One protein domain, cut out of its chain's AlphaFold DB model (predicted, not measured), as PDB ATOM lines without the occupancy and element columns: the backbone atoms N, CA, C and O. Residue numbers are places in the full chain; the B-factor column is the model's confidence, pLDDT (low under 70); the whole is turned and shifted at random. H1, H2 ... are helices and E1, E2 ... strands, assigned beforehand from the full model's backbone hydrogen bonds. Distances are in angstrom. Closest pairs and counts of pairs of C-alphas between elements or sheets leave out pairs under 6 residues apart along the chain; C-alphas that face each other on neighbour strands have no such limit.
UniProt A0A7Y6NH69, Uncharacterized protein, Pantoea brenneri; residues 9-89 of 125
ATOM      1  N   GLU A   9      23.568  12.523   6.094       96.06
ATOM      2  CA  GLU A   9      24.437  12.892   7.220       96.06
ATOM      3  C   GLU A   9      23.940  14.163   7.913       96.06
ATOM      4  O   GLU A   9      23.979  14.253   9.140       96.06
ATOM      5  N   LEU A  10      23.426  15.131   7.142       94.69
ATOM      6  CA  LEU A  10      22.793  16.318   7.712       94.69
ATOM      7  C   LEU A  10      21.568  15.920   8.537       94.69
ATOM      8  O   LEU A  10      21.468  16.336   9.686       94.69
ATOM      9  N   ILE A  11      20.671  15.094   7.995       96.44
ATOM     10  CA  ILE A  11      19.480  14.636   8.724       96.44
ATOM     11  C   ILE A  11      19.881  13.872   9.989       96.44
ATOM     12  O   ILE A  11      19.350  14.146  11.062       96.44
ATOM     13  N   GLN A  12      20.860  12.968   9.895       96.94
ATOM     14  CA  GLN A  12      21.390  12.246  11.055       96.94
ATOM     15  C   GLN A  12      21.936  13.200  12.120       96.94
ATOM     16  O   GLN A  12      21.673  12.994  13.301       96.94
ATOM     17  N   SER A  13      22.622  14.275  11.721       96.81
ATOM     18  CA  SER A  13      23.120  15.287  12.663       96.81
ATOM     19  C   SER A  13      22.007  16.027  13.413       96.81
ATOM     20  O   SER A  13      22.263  16.574  14.478       96.81
ATOM     21  N   LYS A  14      20.772  16.029  12.889       96.94
ATOM     22  CA  LYS A  14      19.600  16.643  13.530       96.94
ATOM     23  C   LYS A  14      18.894  15.738  14.524       96.94
ATOM     24  O   LYS A  14      18.014  16.217  15.237       96.94
ATOM     25  N   ILE A  15      19.259  14.462  14.600       98.31
ATOM     26  CA  ILE A  15      18.654  13.519  15.537       98.31
ATOM     27  C   ILE A  15      19.262  13.732  16.922       98.31
ATOM     28  O   ILE A  15      20.451  13.509  17.139       98.31
ATOM     29  N   ARG A  16      18.421  14.120  17.883       98.62
ATOM     30  CA  ARG A  16      18.782  14.217  19.300       98.62
ATOM     31  C   ARG A  16      18.705  12.854  19.985       98.62
ATOM     32  O   ARG A  16      19.614  12.486  20.723       98.62
ATOM     33  N   SER A  17      17.610  12.129  19.785       98.69
ATOM     34  CA  SER A  17      17.392  10.816  20.395       98.69
ATOM     35  C   SER A  17      16.420   9.972  19.578       98.69
ATOM     36  O   SER A  17      15.655  10.476  18.754       98.69
ATOM     37  N   VAL A  18      16.463   8.661  19.822       98.69
ATOM     38  CA  VAL A  18      15.589   7.672  19.192       98.69
ATOM     39  C   VAL A  18      15.005   6.780  20.278       98.69
ATOM     40  O   VAL A  18      15.733   6.271  21.131       98.69
ATOM     41  N   HIS A  19      13.691   6.585  20.240       98.50
ATOM     42  CA  HIS A  19      12.958   5.760  21.193       98.50
ATOM     43  C   HIS A  19      12.133   4.714  20.452       98.50
ATOM     44  O   HIS A  19      11.418   5.041  19.507       98.50
ATOM     45  N   TYR A  20      12.199   3.466  20.912       98.50
ATOM     46  CA  TYR A  20      11.434   2.359  20.348       98.50
ATOM     47  C   TYR A  20      10.382   1.872  21.333       98.50
ATOM     48  O   TYR A  20      10.642   1.740  22.529       98.50
ATOM     49  N   ILE A  21       9.194   1.587  20.813       98.19
ATOM     50  CA  ILE A  21       8.057   1.098  21.582       98.19
ATOM     51  C   ILE A  21       7.494  -0.121  20.861       98.19
ATOM     52  O   ILE A  21       7.052  -0.027  19.719       98.19
ATOM     53  N   ASN A  22       7.464  -1.262  21.544       97.56
ATOM     54  CA  ASN A  22       6.669  -2.400  21.100       97.56
ATOM     55  C   ASN A  22       5.205  -2.180  21.513       97.56
ATOM     56  O   ASN A  22       4.930  -1.970  22.699       97.56
ATOM     57  N   ALA A  23       4.271  -2.214  20.558       96.94
ATOM     58  CA  ALA A  23       2.882  -1.844  20.822       96.94
ATOM     59  C   ALA A  23       2.195  -2.812  21.796       96.94
ATOM     60  O   ALA A  23       1.528  -2.359  22.721       96.94
ATOM     61  N   GLY A  24       2.419  -4.124  21.667       95.38
ATOM     62  CA  GLY A  24       1.896  -5.122  22.605       95.38
ATOM     63  C   GLY A  24       2.347  -4.860  24.043       95.38
ATOM     64  O   GLY A  24       1.524  -4.819  24.958       95.38
ATOM     65  N   ARG A  25       3.640  -4.581  24.249       95.19
ATOM     66  CA  ARG A  25       4.176  -4.234  25.579       95.19
ATOM     67  C   ARG A  25       3.589  -2.932  26.124       95.19
ATOM     68  O   ARG A  25       3.275  -2.865  27.309       95.19
ATOM     69  N   ALA A  26       3.441  -1.915  25.278       96.62
ATOM     70  CA  ALA A  26       2.862  -0.635  25.677       96.62
ATOM     71  C   ALA A  26       1.384  -0.769  26.065       96.62
ATOM     72  O   ALA A  26       0.973  -0.235  27.091       96.62
ATOM     73  N   VAL A  27       0.604  -1.525  25.286       95.88
ATOM     74  CA  VAL A  27      -0.803  -1.806  25.589       95.88
ATOM     75  C   VAL A  27      -0.917  -2.559  26.907       95.88
ATOM     76  O   VAL A  27      -1.671  -2.126  27.770       95.88
ATOM     77  N   LEU A  28      -0.122  -3.615  27.116       94.06
ATOM     78  CA  LEU A  28      -0.114  -4.366  28.376       94.06
ATOM     79  C   LEU A  28       0.166  -3.470  29.590       94.06
ATOM     80  O   LEU A  28      -0.502  -3.600  30.609       94.06
ATOM     81  N   ALA A  29       1.128  -2.550  29.478       94.69
ATOM     82  CA  ALA A  29       1.478  -1.624  30.554       94.69
ATOM     83  C   ALA A  29       0.385  -0.580  30.851       94.69
ATOM     84  O   ALA A  29       0.371  -0.010  31.939       94.69
ATOM     85  N   ALA A  30      -0.510  -0.318  29.894       95.50
ATOM     86  CA  ALA A  30      -1.593   0.655  30.014       95.50
ATOM     87  C   ALA A  30      -2.940   0.040  30.436       95.50
ATOM     88  O   ALA A  30      -3.887   0.782  30.704       95.50
ATOM     89  N   LEU A  31      -3.057  -1.292  30.476       94.19
ATOM     90  CA  LEU A  31      -4.290  -1.967  30.880       94.19
ATOM     91  C   LEU A  31      -4.620  -1.717  32.359       94.19
ATOM     92  O   LEU A  31      -3.739  -1.666  33.218       94.19
ATOM     93  N   ALA A  32      -5.917  -1.610  32.655       93.25
ATOM     94  CA  ALA A  32      -6.407  -1.632  34.029       93.25
ATOM     95  C   ALA A  32      -6.143  -3.012  34.672       93.25
ATOM     96  O   ALA A  32      -6.121  -4.012  33.953       93.25
ATOM     97  N   PRO A  33      -5.978  -3.108  36.007       89.94
ATOM     98  CA  PRO A  33      -5.630  -4.366  36.677       89.94
ATOM     99  C   PRO A  33      -6.615  -5.524  36.450       89.94
ATOM    100  O   PRO A  33      -6.230  -6.685  36.550       89.94
ATOM    101  N   ASP A  34      -7.881  -5.213  36.181       92.50
ATOM    102  CA  ASP A  34      -8.968  -6.158  35.922       92.50
ATOM    103  C   ASP A  34      -9.247  -6.370  34.425       92.50
ATOM    104  O   ASP A  34     -10.046  -7.234  34.059       92.50
ATOM    105  N   ALA A  35      -8.581  -5.616  33.550       91.69
ATOM    106  CA  ALA A  35      -8.705  -5.769  32.112       91.69
ATOM    107  C   ALA A  35      -7.774  -6.875  31.601       91.69
ATOM    108  O   ALA A  35      -6.591  -6.935  31.932       91.69
ATOM    109  N   SER A  36      -8.298  -7.726  30.722       86.88
ATOM    110  CA  SER A  36      -7.515  -8.746  30.029       86.88
ATOM    111  C   SER A  36      -7.733  -8.659  28.529       86.88
ATOM    112  O   SER A  36      -8.870  -8.534  28.071       86.88
ATOM    113  N   LEU A  37      -6.651  -8.801  27.773       90.06
ATOM    114  CA  LEU A  37      -6.698  -9.075  26.344       90.06
ATOM    115  C   LEU A  37      -6.461 -10.564  26.115       90.06
ATOM    116  O   LEU A  37      -5.697 -11.203  26.843       90.06
ATOM    117  N   ASP A  38      -7.112 -11.119  25.100       93.50
ATOM    118  CA  ASP A  38      -6.842 -12.490  24.701       93.50
ATOM    119  C   ASP A  38      -5.428 -12.614  24.101       93.50
ATOM    120  O   ASP A  38      -4.857 -11.665  23.550       93.50
ATOM    121  N   LEU A  39      -4.853 -13.814  24.210       90.19
ATOM    122  CA  LEU A  39      -3.478 -14.088  23.783       90.19
ATOM    123  C   LEU A  39      -3.251 -13.823  22.289       90.19
ATOM    124  O   LEU A  39      -2.143 -13.455  21.906       90.19
ATOM    125  N   ARG A  40      -4.282 -13.996  21.451       92.81
ATOM    126  CA  ARG A  40      -4.180 -13.755  20.010       92.81
ATOM    127  C   ARG A  40      -4.003 -12.266  19.757       92.81
ATOM    128  O   ARG A  40      -3.040 -11.881  19.106       92.81
ATOM    129  N   THR A  41      -4.874 -11.435  20.324       93.38
ATOM    130  CA  THR A  41      -4.785  -9.973  20.206       93.38
ATOM    131  C   THR A  41      -3.445  -9.449  20.727       93.38
ATOM    132  O   THR A  41      -2.799  -8.636  20.067       93.38
ATOM    133  N   MET A  42      -2.973  -9.964  21.865       92.25
ATOM    134  CA  MET A  42      -1.658  -9.604  22.410       92.25
ATOM    135  C   MET A  42      -0.495  -9.996  21.492       92.25
ATOM    136  O   MET A  42       0.463  -9.229  21.355       92.25
ATOM    137  N   GLY A  43      -0.577 -11.165  20.853       93.06
ATOM    138  CA  GLY A  43       0.405 -11.618  19.871       93.06
ATOM    139  C   GLY A  43       0.499 -10.670  18.676       93.06
ATOM    140  O   GLY A  43       1.590 -10.205  18.366       93.06
ATOM    141  N   GLU A  44      -0.639 -10.315  18.071       95.00
ATOM    142  CA  GLU A  44      -0.698  -9.409  16.911       95.00
ATOM    143  C   GLU A  44      -0.161  -8.008  17.242       95.00
ATOM    144  O   GLU A  44       0.645  -7.447  16.501       95.00
ATOM    145  N   LEU A  45      -0.537  -7.446  18.399       95.75
ATOM    146  CA  LEU A  45      -0.027  -6.141  18.840       95.75
ATOM    147  C   LEU A  45       1.491  -6.157  19.064       95.75
ATOM    148  O   LEU A  45       2.164  -5.146  18.862       95.75
ATOM    149  N   SER A  46       2.055  -7.298  19.464       95.44
ATOM    150  CA  SER A  46       3.495  -7.436  19.704       95.44
ATOM    151  C   SER A  46       4.325  -7.449  18.412       95.44
ATOM    152  O   SER A  46       5.545  -7.308  18.484       95.44
ATOM    153  N   LEU A  47       3.692  -7.545  17.237       96.75
ATOM    154  CA  LEU A  47       4.347  -7.467  15.924       96.75
ATOM    155  C   LEU A  47       4.580  -6.034  15.437       96.75
ATOM    156  O   LEU A  47       5.227  -5.825  14.404       96.75
ATOM    157  N   VAL A  48       4.047  -5.049  16.159       97.94
ATOM    158  CA  VAL A  48       4.136  -3.636  15.801       97.94
ATOM    159  C   VAL A  48       5.204  -2.949  16.643       97.94
ATOM    160  O   VAL A  48       5.178  -2.988  17.876       97.94
ATOM    161  N   THR A  49       6.126  -2.273  15.962       98.38
ATOM    162  CA  THR A  49       7.129  -1.399  16.580       98.38
ATOM    163  C   THR A  49       6.885   0.029  16.128       98.38
ATOM    164  O   THR A  49       6.740   0.291  14.935       98.38
ATOM    165  N   VAL A  50       6.853   0.951  17.082       98.62
ATOM    166  CA  VAL A  50       6.840   2.394  16.846       98.62
ATOM    167  C   VAL A  50       8.234   2.930  17.151       98.62
ATOM    168  O   VAL A  50       8.810   2.614  18.191       98.62
ATOM    169  N   CYS A  51       8.774   3.737  16.249       98.81
ATOM    170  CA  CYS A  51       9.983   4.519  16.446       98.81
ATOM    171  C   CYS A  51       9.594   5.990  16.598       98.81
ATOM    172  O   CYS A  51       8.761   6.489  15.845       98.81
ATOM    173  N   ILE A  52      10.190   6.677  17.565       98.81
ATOM    174  CA  ILE A  52      10.054   8.118  17.762       98.81
ATOM    175  C   ILE A  52      11.455   8.715  17.700       98.81
ATOM    176  O   ILE A  52      12.289   8.437  18.562       98.81
ATOM    177  N   ILE A  53      11.694   9.545  16.690       98.81
ATOM    178  CA  ILE A  53      12.903  10.352  16.548       98.81
ATOM    179  C   ILE A  53      12.608  11.738  17.120       98.81
ATOM    180  O   ILE A  53      11.693  12.419  16.657       98.81
ATOM    181  N   GLU A  54      13.377  12.173  18.115       98.69
ATOM    182  CA  GLU A  54      13.382  13.566  18.563       98.69
ATOM    183  C   GLU A  54      14.493  14.326  17.835       98.69
ATOM    184  O   GLU A  54      15.649  13.901  17.836       98.69
ATOM    185  N   LEU A  55      14.148  15.455  17.218       98.50
ATOM    186  CA  LEU A  55      15.094  16.338  16.540       98.50
ATOM    187  C   LEU A  55      15.711  17.356  17.512       98.50
ATOM    188  O   LEU A  55      15.174  17.622  18.589       98.50
ATOM    189  N   GLU A  56      16.829  17.980  17.131       97.94
ATOM    190  CA  GLU A  56      17.534  18.986  17.946       97.94
ATOM    191  C   GLU A  56      16.632  20.137  18.419       97.94
ATOM    192  O   GLU A  56      16.828  20.651  19.522       97.94
ATOM    193  N   ASN A  57      15.626  20.512  17.624       95.88
ATOM    194  CA  ASN A  57      14.650  21.559  17.945       95.88
ATOM    195  C   ASN A  57      13.490  21.083  18.850       95.88
ATOM    196  O   ASN A  57      12.600  21.870  19.165       95.88
ATOM    197  N   GLY A  58      13.477  19.811  19.259       97.88
ATOM    198  CA  GLY A  58      12.436  19.200  20.088       97.88
ATOM    199  C   GLY A  58      11.222  18.666  19.319       97.88
ATOM    200  O   GLY A  58      10.334  18.069  19.939       97.88
ATOM    201  N   PHE A  59      11.170  18.835  17.993       98.19
ATOM    202  CA  PHE A  59      10.136  18.231  17.153       98.19
ATOM    203  C   PHE A  59      10.286  16.705  17.137       98.19
ATOM    204  O   PHE A  59      11.398  16.184  17.231       98.19
ATOM    205  N   LYS A  60       9.169  15.979  17.052       98.56
ATOM    206  CA  LYS A  60       9.151  14.513  17.055       98.56
ATOM    207  C   LYS A  60       8.619  14.005  15.730       98.56
ATOM    208  O   LYS A  60       7.609  14.506  15.246       98.56
ATOM    209  N   VAL A  61       9.303  13.012  15.182       98.62
ATOM    210  CA  VAL A  61       8.903  12.314  13.964       98.62
ATOM    211  C   VAL A  61       8.747  10.844  14.303       98.62
ATOM    212  O   VAL A  61       9.686  10.192  14.758       98.62
ATOM    213  N   GLU A  62       7.542  10.329  14.117       98.56
ATOM    214  CA  GLU A  62       7.217   8.936  14.370       98.56
ATOM    215  C   GLU A  62       7.315   8.089  13.101       98.56
ATOM    216  O   GLU A  62       7.052   8.549  11.991       98.56
ATOM    217  N   GLY A  63       7.633   6.815  13.263       98.62
ATOM    218  CA  GLY A  63       7.592   5.812  12.209       98.62
ATOM    219  C   GLY A  63       7.162   4.475  12.778       98.62
ATOM    220  O   GLY A  63       7.215   4.253  13.988       98.62
ATOM    221  N   THR A  64       6.695   3.581  11.918       98.31
ATOM    222  CA  THR A  64       6.152   2.294  12.359       98.31
ATOM    223  C   THR A  64       6.614   1.152  11.477       98.31
ATOM    224  O   THR A  64       6.723   1.305  10.263       98.31
ATOM    225  N   SER A  65       6.788  -0.016  12.081       97.88
ATOM    226  CA  SER A  65       6.845  -1.300  11.388       97.88
ATOM    227  C   SER A  65       5.723  -2.194  11.896       97.88
ATOM    228  O   SER A  65       5.476  -2.222  13.103       97.88
ATOM    229  N   ALA A  66       5.124  -2.986  11.015       94.94
ATOM    230  CA  ALA A  66       4.182  -4.034  11.384       94.94
ATOM    231  C   ALA A  66       4.585  -5.328  10.671       94.94
ATOM    232  O   ALA A  66       4.548  -5.395   9.441       94.94
ATOM    233  N   CYS A  67       5.028  -6.333  11.430       93.31
ATOM    234  CA  CYS A  67       5.338  -7.644  10.866       93.31
ATOM    235  C   CYS A  67       4.035  -8.372  10.507       93.31
ATOM    236  O   CYS A  67       3.099  -8.391  11.301       93.31
ATOM    237  N   VAL A  68       3.977  -8.953   9.308       87.62
ATOM    238  CA  VAL A  68       2.765  -9.609   8.785       87.62
ATOM    239  C   VAL A  68       2.618 -11.042   9.304       87.62
ATOM    240  O   VAL A  68       1.502 -11.524   9.463       87.62
ATOM    241  N   ASP A  69       3.736 -11.724   9.558       88.38
ATOM    242  CA  ASP A  69       3.756 -13.121   9.990       88.38
ATOM    243  C   ASP A  69       4.557 -13.252  11.296       88.38
ATOM    244  O   ASP A  69       5.775 -13.040  11.275       88.38
ATOM    245  N   PRO A  70       3.915 -13.634  12.419       88.19
ATOM    246  CA  PRO A  70       4.596 -13.816  13.695       88.19
ATOM    247  C   PRO A  70       5.798 -14.768  13.636       88.19
ATOM    248  O   PRO A  70       6.751 -14.586  14.389       88.19
ATOM    249  N   SER A  71       5.783 -15.770  12.749       90.56
ATOM    250  CA  SER A  71       6.894 -16.722  12.604       90.56
ATOM    251  C   SER A  71       8.172 -16.080  12.053       90.56
ATOM    252  O   SER A  71       9.267 -16.584  12.291       90.56
ATOM    253  N   ASN A  72       8.032 -14.939  11.374       88.81
ATOM    254  CA  ASN A  72       9.120 -14.141  10.817       88.81
ATOM    255  C   ASN A  72       9.427 -12.900  11.669       88.81
ATOM    256  O   ASN A  72      10.172 -12.019  11.231       88.81
ATOM    257  N   TYR A  73       8.843 -12.794  12.868       90.88
ATOM    258  CA  TYR A  73       9.078 -11.651  13.736       90.88
ATOM    259  C   TYR A  73      10.538 -11.592  14.190       90.88
ATOM    260  O   TYR A  73      11.095 -12.548  14.728       90.88
ATOM    261  N   ASN A  74      11.137 -10.418  14.014       94.44
ATOM    262  CA  ASN A  74      12.451 -10.084  14.527       94.44
ATOM    263  C   ASN A  74      12.424  -8.630  15.012       94.44
ATOM    264  O   ASN A  74      12.104  -7.717  14.246       94.44
ATOM    265  N   GLU A  75      12.740  -8.429  16.290       93.62
ATOM    266  CA  GLU A  75      12.671  -7.117  16.934       93.62
ATOM    267  C   GLU A  75      13.640  -6.108  16.301       93.62
ATOM    268  O   GLU A  75      13.246  -4.974  16.038       93.62
ATOM    269  N   GLU A  76      14.868  -6.517  15.981       96.12
ATOM    270  CA  GLU A  76      15.880  -5.643  15.374       96.12
ATOM    271  C   GLU A  76      15.463  -5.189  13.969       96.12
ATOM    272  O   GLU A  76      15.600  -4.013  13.624       96.12
ATOM    273  N   ILE A  77      14.892  -6.098  13.168       96.12
ATOM    274  CA  ILE A  77      14.353  -5.765  11.841       96.12
ATOM    275  C   ILE A  77      13.176  -4.795  11.979       96.12
ATOM    276  O   ILE A  77      13.118  -3.801  11.257       96.12
ATOM    277  N   GLY A  78      12.264  -5.041  12.924       97.00
ATOM    278  CA  GLY A  78      11.143  -4.141  13.204       97.00
ATOM    279  C   GLY A  78      11.608  -2.738  13.602       97.00
ATOM    280  O   GLY A  78      11.174  -1.749  13.013       97.00
ATOM    281  N   GLN A  79      12.556  -2.641  14.538       98.19
ATOM    282  CA  GLN A  79      13.153  -1.369  14.948       98.19
ATOM    283  C   GLN A  79      13.804  -0.646  13.770       98.19
ATOM    284  O   GLN A  79      13.539   0.540  13.565       98.19
ATOM    285  N   LYS A  80      14.584  -1.357  12.947       98.19
ATOM    286  CA  LYS A  80      15.197  -0.777  11.752       98.19
ATOM    287  C   LYS A  80      14.149  -0.239  10.777       98.19
ATOM    288  O   LYS A  80      14.253   0.908  10.359       98.19
ATOM    289  N   CYS A  81      13.129  -1.025  10.439       98.06
ATOM    290  CA  CYS A  81      12.074  -0.588   9.525       98.06
ATOM    291  C   CYS A  81      11.280   0.603  10.082       98.06
ATOM    292  O   CYS A  81      10.952   1.524   9.336       98.06
ATOM    293  N   ALA A  82      10.985   0.610  11.385       98.62
ATOM    294  CA  ALA A  82      10.296   1.720  12.035       98.62
ATOM    295  C   ALA A  82      11.155   2.995  12.046       98.62
ATOM    296  O   ALA A  82      10.630   4.082  11.806       98.62
ATOM    297  N   PHE A  83      12.465   2.867  12.281       98.69
ATOM    298  CA  PHE A  83      13.416   3.972  12.178       98.69
ATOM    299  C   PHE A  83      13.511   4.505  10.755       98.69
ATOM    300  O   PHE A  83      13.343   5.703  10.571       98.69
ATOM    301  N   ASP A  84      13.713   3.641   9.759       98.50
ATOM    302  CA  ASP A  84      13.802   4.053   8.356       98.50
ATOM    303  C   ASP A  84      12.506   4.777   7.938       98.50
ATOM    304  O   ASP A  84      12.555   5.838   7.324       98.50
ATOM    305  N   ASN A  85      11.336   4.284   8.362       98.56
ATOM    306  CA  ASN A  85      10.058   4.954   8.110       98.56
ATOM    307  C   ASN A  85       9.961   6.353   8.750       98.56
ATOM    308  O   ASN A  85       9.438   7.268   8.115       98.56
ATOM    309  N   ALA A  86      10.448   6.528   9.983       98.69
ATOM    310  CA  ALA A  86      10.501   7.835  10.642       98.69
ATOM    311  C   ALA A  86      11.522   8.761   9.962       98.69
ATOM    312  O   ALA A  86      11.230   9.922   9.691       98.69
ATOM    313  N   PHE A  87      12.707   8.237   9.653       98.44
ATOM    314  CA  PHE A  87      13.808   8.960   9.029       98.44
ATOM    315  C   PHE A  87      13.414   9.508   7.656       98.44
ATOM    316  O   PHE A  87      13.658  10.679   7.364       98.44
ATOM    317  N   GLU A  88      12.720   8.703   6.847       98.25
ATOM    318  CA  GLU A  88      12.251   9.111   5.522       98.25
ATOM    319  C   GLU A  88      11.312  10.327   5.571       98.25
ATOM    320  O   GLU A  88      11.342  11.183   4.686       98.25
ATOM    321  N   LYS A  89      10.526  10.473   6.645       98.38
ATOM    322  CA  LYS A  89       9.657  11.643   6.847       98.38
ATOM    323  C   LYS A  89      10.435  12.926   7.159       98.38
ATOM    324  O   LYS A  89       9.881  14.007   6.982       98.38
TER     325      LYS A  89
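This is residues 9 to 89 of the 125 residues of an uncharacterized protein of Pantoea brenneri (UniProt A0A7Y6NH69). A twisted three-stranded sheet, E1 E2 E3, has one longer helix, H4, packed slantwise over one face, and two short helices, H2 and H3, form a steeply tilted corner at one end of it. H1 sits at the other end, before E1, and residues 29 to 35 stick out, on the stretch from H2 to H3. The printed part has 81 residues with four named helices and three named strands, in the order H1 E1 H2 H3 E2 E3 H4; the sheet is antiparallel, in the order E1 - E2 - E3, and the class is mixed, helices and strands. The whole is loose, with a radius of gyration of the C-alphas of 14.5 A, and flat in outline, spanning 45 by 29 by 16 A.

H1 is residues 9 to 13, 6.1 A long, and its C-alpha 9 is at (24.437, 12.892, 7.220). E1 is residues 15 to 22, 20.7 A long. H2, residues 23 to 30, is 10.5 A long, and H3, residues 39 to 45, is 10.0 A long. E2 is residues 48 to 55, 22.8 A, from C-alpha 48 at (4.136, -3.636, 15.801). E3 is residues 60 to 66, 20.0 A. H4 is residues 75 to 89, 21.5 A, ending with C-alpha 89 at (9.657, 11.643, 6.847).

The sheet is twisted, its C-alphas lying up to 4.1 A off the best plane. E2 is the inner strand; E1 and E3 are edge strands. E1 and E2 are antiparallel at 163 degrees, with N 19 and O 52 within hydrogen-bond range at 2.9 A. E2 and E3 form a hairpin, antiparallel at 161 degrees, with N 51 and O 63 at 2.8 A. H4 is on the sheet at a height of 6.4 A, over E2 and E3, and runs slantwise to the strands, at 47 degrees to E3 on the local plane. The closest C-alphas of H4 and E3 are those of Ala 86 and Gly 63, 3.9 A. H2 only grazes the sheet, with residues 23 to 25. H2 and H3 touch, the closest C-alphas being those of Gly 24 and Leu 45, 4.3 A, at a steep tilt of 67 degrees, opposite ways. H1 and H3 are not on the sheet; H1 and H4 are only just apart, at 8.0 A. Every O i to N i+4 pair is within hydrogen-bond range in H1, H2 and H3, and 10 of 11 are in H4.

The two C-alphas farthest apart are those of Leu 10 and Asp 34, 48.1 A. The printed part has no cut and no long link. The mean pLDDT of the printed part is 95.8, and no printed residue is under 70.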